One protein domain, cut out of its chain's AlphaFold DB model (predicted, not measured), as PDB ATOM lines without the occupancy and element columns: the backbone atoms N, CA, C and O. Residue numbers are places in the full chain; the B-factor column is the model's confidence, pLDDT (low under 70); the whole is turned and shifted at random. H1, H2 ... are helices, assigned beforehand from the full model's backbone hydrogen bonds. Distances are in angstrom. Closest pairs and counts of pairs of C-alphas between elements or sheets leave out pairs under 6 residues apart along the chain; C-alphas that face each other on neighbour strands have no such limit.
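Overview. This is residues 222 to 311 of the 382 residues of an uncharacterized protein of Polyangiaceae bacterium (UniProt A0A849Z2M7). Look first at the long helix H3, which makes one arm of an L; the other arm is a helical hairpin of H1 and H2, and the two arms meet near their ends, at residues 290 to 294 of H3 and residues 253 to 257 of H2. The long link of residues 259 to 276 runs from the end of H2 to the far end of H3, and the short helix H4 folds back near H3. The printed part has 90 residues with four named helices, in the order H1, H2, H3, H4, and no named strand; its class is all helix. It is only just compact, close to loose, with a radius of gyration of the C-alphas of 14.6 A, and its outline is elongated, spanning 43 by 26 by 18 A.

Arrangement. Start at H3, residues 277 to 296, and look at its residues 290 to 294, which alone touch H2, residues 245 to 258. H2 touches H3 with its residues 253 to 257 alone, and the closest C-alphas of the two helices are those of Ala 257 and Leu 294, 5.5 A apart. The lines of H2 and H3 stand about perpendicular, at 87 degrees. Go on to H1, residues 222 to 241, which touches H2; their closest C-alphas, those of Lys 224 and Tyr 258, are 5.1 A apart. H1 and H2 form a hairpin, running opposite ways at a shallow tilt of 23 degrees. H4, residues 304 to 311, touches no helix, but H3 and H4 are near each other, with 9 pairs of C-alphas within 10 A and the closest at 8.1 A. H1 and H3, H1 and H4, and H2 and H4 are apart. In H1, H2 and H4 every O i to N i+4 pair is within hydrogen-bond range; in H3, 15 of 16 are.

Along the chain. Find C-alpha 277 at (51.087, 8.217, 37.890); from there H3 runs 29.6 A to C-alpha 296 at (47.161, -10.442, 15.199). H1 begins at C-alpha 222, at (52.795, -2.427, 1.392), and runs 28.7 A to C-alpha 241. H2 runs 19.8 A from C-alpha 245 to C-alpha 258. H4 measures 10.7 A and ends at C-alpha 311, at (60.362, 2.002, 25.721).

Size, cuts and confidence. The two C-alphas farthest apart are those of Phe 241 and Ser 273, at 44.4 A. The printed part has no cut. The link from H1 to H2 is tight, that from H3 to H4 is short, and that from H2 to H3 is long, with 18 residues. The mean pLDDT of the printed part is 84.5; look for low confidence, under 70, in residues 301 to 311, where H4 has a mean of 46.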
ATOM      1  N   VAL A 222      53.867  -1.876   2.239       86.81
ATOM      2  CA  VAL A 222      52.795  -2.427   1.392       86.81
ATOM      3  C   VAL A 222      51.593  -2.805   2.249       86.81
ATOM      4  O   VAL A 222      50.458  -2.505   1.884       86.81
ATOM      5  N   ALA A 223      51.841  -3.400   3.417       87.50
ATOM      6  CA  ALA A 223      50.787  -3.757   4.357       87.50
ATOM      7  C   ALA A 223      50.081  -2.501   4.895       87.50
ATOM      8  O   ALA A 223      48.854  -2.438   4.895       87.50
ATOM      9  N   LYS A 224      50.840  -1.443   5.227       89.50
ATOM     10  CA  LYS A 224      50.269  -0.140   5.611       89.50
ATOM     11  C   LYS A 224      49.426   0.492   4.504       89.50
ATOM     12  O   LYS A 224      48.370   1.051   4.790       89.50
ATOM     13  N   LEU A 225      49.876   0.421   3.250       90.81
ATOM     14  CA  LEU A 225      49.101   0.904   2.107       90.81
ATOM     15  C   LEU A 225      47.767   0.152   2.002       90.81
ATOM     16  O   LEU A 225      46.725   0.793   1.928       90.81
ATOM     17  N   TRP A 226      47.789  -1.181   2.077       93.50
ATOM     18  CA  TRP A 226      46.568  -1.990   2.090       93.50
ATOM     19  C   TRP A 226      45.644  -1.639   3.269       93.50
ATOM     20  O   TRP A 226      44.442  -1.460   3.078       93.50
ATOM     21  N   GLY A 227      46.201  -1.476   4.475       94.12
ATOM     22  CA  GLY A 227      45.439  -1.107   5.669       94.12
ATOM     23  C   GLY A 227      44.703   0.224   5.504       94.12
ATOM     24  O   GLY A 227      43.534   0.328   5.869       94.12
ATOM     25  N   ARG A 228      45.343   1.221   4.876       93.88
ATOM     26  CA  ARG A 228      44.704   2.509   4.549       93.88
ATOM     27  C   ARG A 228      43.525   2.349   3.591       93.88
ATOM     28  O   ARG A 228      42.494   2.966   3.830       93.88
ATOM     29  N   GLU A 229      43.660   1.527   2.554       94.50
ATOM     30  CA  GLU A 229      42.580   1.284   1.587       94.50
ATOM     31  C   GLU A 229      41.393   0.540   2.226       94.50
ATOM     32  O   GLU A 229      40.240   0.910   2.009       94.50
ATOM     33  N   ARG A 230      41.653  -0.460   3.085       95.31
ATOM     34  CA  ARG A 230      40.589  -1.154   3.837       95.31
ATOM     35  C   ARG A 230      39.854  -0.201   4.779       95.31
ATOM     36  O   ARG A 230      38.628  -0.236   4.819       95.31
ATOM     37  N   ILE A 231      40.587   0.637   5.514       95.56
ATOM     38  CA  ILE A 231      40.008   1.651   6.408       95.56
ATOM     39  C   ILE A 231      39.167   2.651   5.613       95.56
ATOM     40  O   ILE A 231      38.046   2.941   6.016       95.56
ATOM     41  N   ALA A 232      39.675   3.155   4.483       92.25
ATOM     42  CA  ALA A 232      38.934   4.085   3.633       92.25
ATOM     43  C   ALA A 232      37.597   3.478   3.185       92.25
ATOM     44  O   ALA A 232      36.554   4.098   3.370       92.25
ATOM     45  N   HIS A 233      37.617   2.229   2.717       91.69
ATOM     46  CA  HIS A 233      36.406   1.510   2.335       91.69
ATOM     47  C   HIS A 233      35.433   1.291   3.511       91.69
ATOM     48  O   HIS A 233      34.231   1.472   3.345       91.69
ATOM     49  N   LEU A 234      35.921   0.947   4.711       93.19
ATOM     50  CA  LEU A 234      35.067   0.809   5.900       93.19
ATOM     51  C   LEU A 234      34.402   2.135   6.288       93.19
ATOM     52  O   LEU A 234      33.220   2.157   6.625       93.19
ATOM     53  N   LEU A 235      35.143   3.243   6.229       91.12
ATOM     54  CA  LEU A 235      34.612   4.576   6.514       91.12
ATOM     55  C   LEU A 235      33.586   5.016   5.464       91.12
ATOM     56  O   LEU A 235      32.578   5.622   5.825       91.12
ATOM     57  N   GLU A 236      33.807   4.686   4.190       84.94
ATOM     58  CA  GLU A 236      32.821   4.887   3.125       84.94
ATOM     59  C   GLU A 236      31.548   4.078   3.398       84.94
ATOM     60  O   GLU A 236      30.459   4.647   3.421       84.94
ATOM     61  N   ASP A 237      31.665   2.787   3.716       84.62
ATOM     62  CA  ASP A 237      30.520   1.942   4.071       84.62
ATOM     63  C   ASP A 237      29.731   2.503   5.266       84.62
ATOM     64  O   ASP A 237      28.496   2.493   5.258       84.62
ATOM     65  N   VAL A 238      30.424   3.010   6.292       87.12
ATOM     66  CA  VAL A 238      29.797   3.649   7.460       87.12
ATOM     67  C   VAL A 238      29.075   4.939   7.074       87.12
ATOM     68  O   VAL A 238      27.950   5.162   7.523       87.12
ATOM     69  N   ALA A 239      29.679   5.775   6.228       79.31
ATOM     70  CA  ALA A 239      29.062   7.017   5.769       79.31
ATOM     71  C   ALA A 239      27.774   6.767   4.964       79.31
ATOM     72  O   ALA A 239      26.848   7.575   5.016       79.31
ATOM     73  N   LEU A 240      27.694   5.645   4.242       74.19
ATOM     74  CA  LEU A 240      26.567   5.319   3.364       74.19
ATOM     75  C   LEU A 240      25.444   4.551   4.051       74.19
ATOM     76  O   LEU A 240      24.263   4.828   3.829       74.19
ATOM     77  N   PHE A 241      25.805   3.534   4.833       79.75
ATOM     78  CA  PHE A 241      24.862   2.566   5.392       79.75
ATOM     79  C   PHE A 241      24.677   2.722   6.902       79.75
ATOM     80  O   PHE A 241      23.867   2.009   7.492       79.75
ATOM     81  N   GLY A 242      25.392   3.666   7.517       83.00
ATOM     82  CA  GLY A 242      25.442   3.846   8.959       83.00
ATOM     83  C   GLY A 242      26.522   2.991   9.619       83.00
ATOM     84  O   GLY A 242      27.054   2.030   9.047       83.00
ATOM     85  N   SER A 243      26.853   3.359  10.854       88.69
ATOM     86  CA  SER A 243      27.805   2.621  11.676       88.69
ATOM     87  C   SER A 243      27.209   1.303  12.169       88.69
ATOM     88  O   SER A 243      26.024   1.206  12.482       88.69
ATOM     89  N   SER A 244      28.059   0.283  12.265       93.69
ATOM     90  CA  SER A 244      27.794  -0.911  13.066       93.69
ATOM     91  C   SER A 244      29.001  -1.165  13.971       93.69
ATOM     92  O   SER A 244      30.113  -0.783  13.579       93.69
ATOM     93  N   PRO A 245      28.816  -1.770  15.160       94.81
ATOM     94  CA  PRO A 245      29.922  -2.066  16.068       94.81
ATOM     95  C   PRO A 245      31.056  -2.819  15.370       94.81
ATOM     96  O   PRO A 245      32.209  -2.430  15.479       94.81
ATOM     97  N   GLU A 246      30.726  -3.790  14.516       95.19
ATOM     98  CA  GLU A 246      31.709  -4.616  13.809       95.19
ATOM     99  C   GLU A 246      32.594  -3.791  12.864       95.19
ATOM    100  O   GLU A 246      33.806  -3.989  12.818       95.19
ATOM    101  N   LYS A 247      32.009  -2.840  12.117       94.38
ATOM    102  CA  LYS A 247      32.777  -1.974  11.204       94.38
ATOM    103  C   LYS A 247      33.653  -0.986  11.965       94.38
ATOM    104  O   LYS A 247      34.768  -0.696  11.527       94.38
ATOM    105  N   VAL A 248      33.140  -0.441  13.068       95.56
ATOM    106  CA  VAL A 248      33.880   0.507  13.910       95.56
ATOM    107  C   VAL A 248      35.053  -0.205  14.580       95.56
ATOM    108  O   VAL A 248      36.180   0.277  14.480       95.56
ATOM    109  N   ASP A 249      34.819  -1.382  15.157       95.75
ATOM    110  CA  ASP A 249      35.846  -2.189  15.813       95.75
ATOM    111  C   ASP A 249      36.931  -2.633  14.825       95.75
ATOM    112  O   ASP A 249      38.119  -2.470  15.109       95.75
ATOM    113  N   GLU A 250      36.556  -3.096  13.624       95.62
ATOM    114  CA  GLU A 250      37.530  -3.429  12.574       95.62
ATOM    115  C   GLU A 250      38.335  -2.189  12.148       95.62
ATOM    116  O   GLU A 250      39.552  -2.263  11.964       95.62
ATOM    117  N   THR A 251      37.682  -1.028  12.028       96.56
ATOM    118  CA  THR A 251      38.362   0.230  11.687       96.56
ATOM    119  C   THR A 251      39.388   0.607  12.752       96.56
ATOM    120  O   THR A 251      40.518   0.949  12.402       96.56
ATOM    121  N   ILE A 252      39.031   0.517  14.038       95.44
ATOM    122  CA  ILE A 252      39.935   0.794  15.162       95.44
ATOM    123  C   ILE A 252      41.096  -0.206  15.170       95.44
ATOM    124  O   ILE A 252      42.252   0.205  15.276       95.44
ATOM    125  N   GLU A 253      40.820  -1.502  15.009       95.19
ATOM    126  CA  GLU A 253      41.846  -2.548  14.984       95.19
ATOM    127  C   GLU A 253      42.876  -2.294  13.874       95.19
ATOM    128  O   GLU A 253      44.080  -2.255  14.133       95.19
ATOM    129  N   LEU A 254      42.419  -2.040  12.645       94.94
ATOM    130  CA  LEU A 254      43.303  -1.756  11.513       94.94
ATOM    131  C   LEU A 254      44.036  -0.419  11.678       94.94
ATOM    132  O   LEU A 254      45.216  -0.314  11.337       94.94
ATOM    133  N   ALA A 255      43.373   0.604  12.213       94.62
ATOM    134  CA  ALA A 255      43.980   1.905  12.470       94.62
ATOM    135  C   ALA A 255      45.139   1.805  13.471       94.62
ATOM    136  O   ALA A 255      46.203   2.392  13.248       94.62
ATOM    137  N   LEU A 256      44.960   1.016  14.536       92.56
ATOM    138  CA  LEU A 256      45.998   0.726  15.522       92.56
ATOM    139  C   LEU A 256      47.120  -0.141  14.940       92.56
ATOM    140  O   LEU A 256      48.290   0.153  15.193       92.56
ATOM    141  N   ALA A 257      46.781  -1.164  14.148       91.69
ATOM    142  CA  ALA A 257      47.754  -2.051  13.511       91.69
ATOM    143  C   ALA A 257      48.662  -1.290  12.531       91.69
ATOM    144  O   ALA A 257      49.882  -1.368  12.619       91.69
ATOM    145  N   TYR A 258      48.075  -0.505  11.625       91.00
ATOM    146  CA  TYR A 258      48.792   0.147  10.522       91.00
ATOM    147  C   TYR A 258      49.160   1.611  10.794       91.00
ATOM    148  O   TYR A 258      49.673   2.299   9.903       91.00
ATOM    149  N   ASN A 259      48.942   2.099  12.020       90.25
ATOM    150  CA  ASN A 259      49.246   3.467  12.447       90.25
ATOM    151  C   ASN A 259      48.573   4.521  11.540       90.25
ATOM    152  O   ASN A 259      49.249   5.347  10.913       90.25
ATOM    153  N   VAL A 260      47.243   4.450  11.439       91.62
ATOM    154  CA  VAL A 260      46.397   5.347  10.636       91.62
ATOM    155  C   VAL A 260      45.459   6.126  11.560       91.62
ATOM    156  O   VAL A 260      44.783   5.543  12.402       91.62
ATOM    157  N   VAL A 261      45.413   7.451  11.404       92.88
ATOM    158  CA  VAL A 261      44.448   8.304  12.116       92.88
ATOM    159  C   VAL A 261      43.108   8.233  11.403       92.88
ATOM    160  O   VAL A 261      43.043   8.368  10.181       92.88
ATOM    161  N   THR A 262      42.048   8.027  12.169       94.69
ATOM    162  CA  THR A 262      40.672   7.907  11.685       94.69
ATOM    163  C   THR A 262      39.753   8.747  12.573       94.69
ATOM    164  O   THR A 262      40.186   9.180  13.639       94.69
ATOM    165  N   PRO A 263      38.472   8.943  12.221       94.12
ATOM    166  CA  PRO A 263      37.505   9.558  13.136       94.12
ATOM    167  C   PRO A 263      37.362   8.840  14.493       94.12
ATOM    168  O   PRO A 263      36.817   9.420  15.426       94.12
ATOM    169  N   TYR A 264      37.849   7.597  14.610       93.88
ATOM    170  CA  TYR A 264      37.785   6.775  15.822       93.88
ATOM    171  C   TYR A 264      39.125   6.647  16.560       93.88
ATOM    172  O   TYR A 264      39.182   6.019  17.614       93.88
ATOM    173  N   THR A 265      40.219   7.195  16.022       92.88
ATOM    174  CA  THR A 265      41.565   7.044  16.595       92.88
ATOM    175  C   THR A 265      42.323   8.366  16.601       92.88
ATOM    176  O   THR A 265      42.232   9.154  15.667       92.88
ATOM    177  N   ALA A 266      43.126   8.598  17.637       90.75
ATOM    178  CA  ALA A 266      43.970   9.785  17.757       90.75
ATOM    179  C   ALA A 266      45.388   9.401  18.198       90.75
ATOM    180  O   ALA A 266      45.575   8.434  18.938       90.75
ATOM    181  N   PHE A 267      46.388  10.171  17.758       87.62
ATOM    182  CA  PHE A 267      47.733  10.099  18.327       87.62
ATOM    183  C   PHE A 267      47.822  11.038  19.520       87.62
ATOM    184  O   PHE A 267      47.540  12.228  19.403       87.62
ATOM    185  N   LEU A 268      48.240  10.489  20.656       84.62
ATOM    186  CA  LEU A 268      48.439  11.234  21.887       84.62
ATOM    187  C   LEU A 268      49.937  11.309  22.189       84.62
ATOM    188  O   LEU A 268      50.603  10.278  22.286       84.62
ATOM    189  N   ALA A 269      50.452  12.526  22.338       84.75
ATOM    190  CA  ALA A 269      51.807  12.797  22.797       84.75
ATOM    191  C   ALA A 269      51.711  13.634  24.075       84.75
ATOM    192  O   ALA A 269      51.189  14.745  24.039       84.75
ATOM    193  N   ILE A 270      52.175  13.080  25.195       84.88
ATOM    194  CA  ILE A 270      52.187  13.754  26.498       84.88
ATOM    195  C   ILE A 270      53.652  13.982  26.884       84.88
ATOM    196  O   ILE A 270      54.409  13.002  26.909       84.88
ATOM    197  N   PRO A 271      54.070  15.227  27.170       86.12
ATOM    198  CA  PRO A 271      55.400  15.517  27.689       86.12
ATOM    199  C   PRO A 271      55.668  14.772  28.998       86.12
ATOM    200  O   PRO A 271      54.779  14.626  29.834       86.12
ATOM    201  N   GLU A 272      56.908  14.341  29.221       83.56
ATOM    202  CA  GLU A 272      57.252  13.591  30.435       83.56
ATOM    203  C   GLU A 272      56.992  14.388  31.723       83.56
ATOM    204  O   GLU A 272      56.552  13.821  32.722       83.56
ATOM    205  N   SER A 273      57.157  15.712  31.669       88.25
ATOM    206  CA  SER A 273      56.840  16.641  32.759       88.25
ATOM    207  C   SER A 273      55.363  16.649  33.169       88.25
ATOM    208  O   SER A 273      55.043  17.066  34.277       88.25
ATOM    209  N   GLU A 274      54.465  16.191  32.295       86.00
ATOM    210  CA  GLU A 274      53.013  16.159  32.510       86.00
ATOM    211  C   GLU A 274      52.495  14.739  32.815       86.00
ATOM    212  O   GLU A 274      51.301  14.527  33.040       86.00
ATOM    213  N   LEU A 275      53.384  13.735  32.852       87.44
ATOM    214  CA  LEU A 275      53.020  12.350  33.143       87.44
ATOM    215  C   LEU A 275      52.794  12.126  34.641       87.44
ATOM    216  O   LEU A 275      53.705  11.769  35.392       87.44
ATOM    217  N   THR A 276      51.536  12.232  35.062       90.62
ATOM    218  CA  THR A 276      51.089  11.756  36.377       90.62
ATOM    219  C   THR A 276      51.156  10.224  36.469       90.62
ATOM    220  O   THR A 276      51.203   9.523  35.455       90.62
ATOM    221  N   ALA A 277      51.129   9.671  37.687       89.31
ATOM    222  CA  ALA A 277      51.087   8.217  37.890       89.31
ATOM    223  C   ALA A 277      49.873   7.562  37.197       89.31
ATOM    224  O   ALA A 277      50.024   6.533  36.543       89.31
ATOM    225  N   GLN A 278      48.704   8.213  37.256       87.38
ATOM    226  CA  GLN A 278      47.478   7.757  36.590       87.38
ATOM    227  C   GLN A 278      47.628   7.753  35.061       87.38
ATOM    228  O   GLN A 278      47.277   6.776  34.402       87.38
ATOM    229  N   SER A 279      48.215   8.810  34.484       86.06
ATOM    230  CA  SER A 279      48.479   8.875  33.040       86.06
ATOM    231  C   SER A 279      49.466   7.794  32.591       86.06
ATOM    232  O   SER A 279      49.301   7.223  31.513       86.06
ATOM    233  N   LYS A 280      50.476   7.467  33.411       87.81
ATOM    234  CA  LYS A 280      51.425   6.379  33.118       87.81
ATOM    235  C   LYS A 280      50.734   5.015  33.079       87.81
ATOM    236  O   LYS A 280      50.997   4.245  32.157       87.81
ATOM    237  N   GLU A 281      49.838   4.741  34.025       89.50
ATOM    238  CA  GLU A 281      49.060   3.499  34.065       89.50
ATOM    239  C   GLU A 281      48.131   3.369  32.847       89.50
ATOM    240  O   GLU A 281      48.170   2.355  32.146       89.50
ATOM    241  N   LEU A 282      47.383   4.431  32.518       88.81
ATOM    242  CA  LEU A 282      46.516   4.468  31.334       88.81
ATOM    243  C   LEU A 282      47.305   4.269  30.031       88.81
ATOM    244  O   LEU A 282      46.914   3.484  29.172       88.81
ATOM    245  N   LEU A 283      48.445   4.946  29.865       88.62
ATOM    246  CA  LEU A 283      49.293   4.735  28.689       88.62
ATOM    247  C   LEU A 283      49.861   3.310  28.643       88.62
ATOM    248  O   LEU A 283      50.047   2.762  27.556       88.62
ATOM    249  N   GLY A 284      50.142   2.707  29.800       88.56
ATOM    250  CA  GLY A 284      50.546   1.307  29.911       88.56
ATOM    251  C   GLY A 284      49.486   0.357  29.350       88.56
ATOM    252  O   GLY A 284      49.804  -0.469  28.491       88.56
ATOM    253  N   SER A 285      48.224   0.520  29.754       90.25
ATOM    254  CA  SER A 285      47.121  -0.322  29.268       90.25
ATOM    255  C   SER A 285      46.842  -0.118  27.773       90.25
ATOM    256  O   SER A 285      46.701  -1.097  27.036       90.25
ATOM    257  N   LEU A 286      46.881   1.124  27.274       90.00
ATOM    258  CA  LEU A 286      46.735   1.422  25.840       90.00
ATOM    259  C   LEU A 286      47.869   0.812  24.997       90.00
ATOM    260  O   LEU A 286      47.632   0.291  23.902       90.00
ATOM    261  N   ARG A 287      49.112   0.822  25.501       88.25
ATOM    262  CA  ARG A 287      50.243   0.143  24.840       88.25
ATOM    263  C   ARG A 287      50.042  -1.369  24.799       88.25
ATOM    264  O   ARG A 287      50.282  -1.968  23.753       88.25
ATOM    265  N   GLN A 288      49.575  -1.981  25.887       88.88
ATOM    266  CA  GLN A 288      49.257  -3.414  25.916       88.88
ATOM    267  C   GLN A 288      48.154  -3.774  24.913       88.88
ATOM    268  O   GLN A 288      48.302  -4.745  24.171       88.88
ATOM    269  N   GLN A 289      47.101  -2.959  24.816       89.94
ATOM    270  CA  GLN A 289      46.052  -3.130  23.810       89.94
ATOM    271  C   GLN A 289      46.626  -3.081  22.387       89.94
ATOM    272  O   GLN A 289      46.337  -3.959  21.571       89.94
ATOM    273  N   LYS A 290      47.488  -2.101  22.087       89.31
ATOM    274  CA  LYS A 290      48.150  -2.011  20.778       89.31
ATOM    275  C   LYS A 290      49.030  -3.229  20.492       89.31
ATOM    276  O   LYS A 290      48.989  -3.752  19.383       89.31
ATOM    277  N   LEU A 291      49.796  -3.710  21.471       88.62
ATOM    278  CA  LEU A 291      50.620  -4.916  21.321       88.62
ATOM    279  C   LEU A 291      49.761  -6.155  21.022       88.62
ATOM    280  O   LEU A 291      50.120  -6.953  20.155       88.62
ATOM    281  N   ALA A 292      48.602  -6.287  21.673       90.06
ATOM    282  CA  ALA A 292      47.650  -7.354  21.379       90.06
ATOM    283  C   ALA A 292      47.138  -7.278  19.929       90.06
ATOM    284  O   ALA A 292      47.094  -8.302  19.248       90.06
ATOM    285  N   VAL A 293      46.822  -6.080  19.423       90.88
ATOM    286  CA  VAL A 293      46.442  -5.866  18.014       90.88
ATOM    287  C   VAL A 293      47.589  -6.242  17.069       90.88
ATOM    288  O   VAL A 293      47.388  -7.021  16.142       90.88
ATOM    289  N   LEU A 294      48.810  -5.767  17.328       86.62
ATOM    290  CA  LEU A 294      49.981  -6.068  16.495       86.62
ATOM    291  C   LEU A 294      50.275  -7.572  16.418       86.62
ATOM    292  O   LEU A 294      50.649  -8.074  15.360       86.62
ATOM    293  N   SER A 295      50.036  -8.321  17.500       85.44
ATOM    294  CA  SER A 295      50.205  -9.781  17.501       85.44
ATOM    295  C   SER A 295      49.295 -10.506  16.495       85.44
ATOM    296  O   SER A 295      49.677 -11.555  15.964       85.44
ATOM    297  N   LYS A 296      48.124  -9.927  16.186       88.12
ATOM    298  CA  LYS A 296      47.161 -10.442  15.199       88.12
ATOM    299  C   LYS A 296      47.526 -10.053  13.759       88.12
ATOM    300  O   LYS A 296      47.199 -10.794  12.835       88.12
ATOM    301  N   HIS A 297      48.244  -8.943  13.566       86.88
ATOM    302  CA  HIS A 297      48.625  -8.387  12.257       86.88
ATOM    303  C   HIS A 297      50.145  -8.390  12.072       86.88
ATOM    304  O   HIS A 297      50.801  -7.351  12.096       86.88
ATOM    305  N   ARG A 298      50.727  -9.578  11.875       79.19
ATOM    306  CA  ARG A 298      52.190  -9.761  11.750       79.19
ATOM    307  C   ARG A 298      52.829  -8.993  10.587       79.19
ATOM    308  O   ARG A 298      54.031  -8.765  10.583       79.19
ATOM    309  N   ASP A 299      52.036  -8.632   9.588       81.25
ATOM    310  CA  ASP A 299      52.435  -7.839   8.431       81.25
ATOM    311  C   ASP A 299      52.418  -6.327   8.687       81.25
ATOM    312  O   ASP A 299      53.052  -5.583   7.939       81.25
ATOM    313  N   ALA A 300      51.721  -5.871   9.731       76.44
ATOM    314  CA  ALA A 300      51.547  -4.457  10.022       76.44
ATOM    315  C   ALA A 300      52.794  -3.791  10.612       76.44
ATOM    316  O   ALA A 300      52.941  -2.578  10.453       76.44
ATOM    317  N   ASP A 301      53.710  -4.540  11.244       64.62
ATOM    318  CA  ASP A 301      54.879  -3.908  11.856       64.62
ATOM    319  C   ASP A 301      56.043  -4.846  12.226       64.62
ATOM    320  O   ASP A 301      55.963  -5.648  13.156       64.62
ATOM    321  N   VAL A 302      57.182  -4.656  11.550       53.00
ATOM    322  CA  VAL A 302      58.504  -5.158  11.979       53.00
ATOM    323  C   VAL A 302      59.345  -4.025  12.604       53.00
ATOM    324  O   VAL A 302      60.328  -4.299  13.282       53.00
ATOM    325  N   ALA A 303      58.964  -2.748  12.438       50.03
ATOM    326  CA  ALA A 303      59.822  -1.605  12.774       50.03
ATOM    327  C   ALA A 303      59.412  -0.870  14.066       50.03
ATOM    328  O   ALA A 303      60.275  -0.558  14.886       50.03
ATOM    329  N   VAL A 304      58.118  -0.637  14.312       47.62
ATOM    330  CA  VAL A 304      57.647   0.078  15.519       47.62
ATOM    331  C   VAL A 304      57.642  -0.832  16.749       47.62
ATOM    332  O   VAL A 304      57.840  -0.357  17.867       47.62
ATOM    333  N   SER A 305      57.508  -2.148  16.557       47.53
ATOM    334  CA  SER A 305      57.642  -3.139  17.633       47.53
ATOM    335  C   SER A 305      58.985  -3.007  18.363       47.53
ATOM    336  O   SER A 305      59.014  -3.093  19.585       47.53
ATOM    337  N   GLY A 306      60.080  -2.697  17.654       45.91
ATOM    338  CA  GLY A 306      61.398  -2.482  18.265       45.91
ATOM    339  C   GLY A 306      61.459  -1.258  19.188       45.91
ATOM    340  O   GLY A 306      62.025  -1.339  20.274       45.91
ATOM    341  N   GLN A 307      60.825  -0.144  18.810       46.09
ATOM    342  CA  GLN A 307      60.797   1.085  19.618       46.09
ATOM    343  C   GLN A 307      59.800   1.020  20.780       46.09
ATOM    344  O   GLN A 307      60.107   1.497  21.872       46.09
ATOM    345  N   LEU A 308      58.635   0.388  20.592       45.47
ATOM    346  CA  LEU A 308      57.667   0.176  21.673       45.47
ATOM    347  C   LEU A 308      58.203  -0.801  22.729       45.47
ATOM    348  O   LEU A 308      58.057  -0.535  23.921       45.47
ATOM    349  N   LEU A 309      58.874  -1.882  22.312       45.91
ATOM    350  CA  LEU A 309      59.539  -2.809  23.234       45.91
ATOM    351  C   LEU A 309      60.717  -2.144  23.961       45.91
ATOM    352  O   LEU A 309      60.854  -2.332  25.167       45.91
ATOM    353  N   ALA A 310      61.512  -1.312  23.274       42.88
ATOM    354  CA  ALA A 310      62.607  -0.563  23.898       42.88
ATOM    355  C   ALA A 310      62.113   0.434  24.962       42.88
ATOM    356  O   ALA A 310      62.742   0.577  26.003       42.88
ATOM    357  N   SER A 311      60.954   1.068  24.748       46.53
ATOM    358  CA  SER A 311      60.362   2.002  25.721       46.53
ATOM    359  C   SER A 311      59.741   1.337  26.960       46.53
ATOM    360  O   SER A 311      59.431   2.027  27.927       46.53
TER     361      SER A 311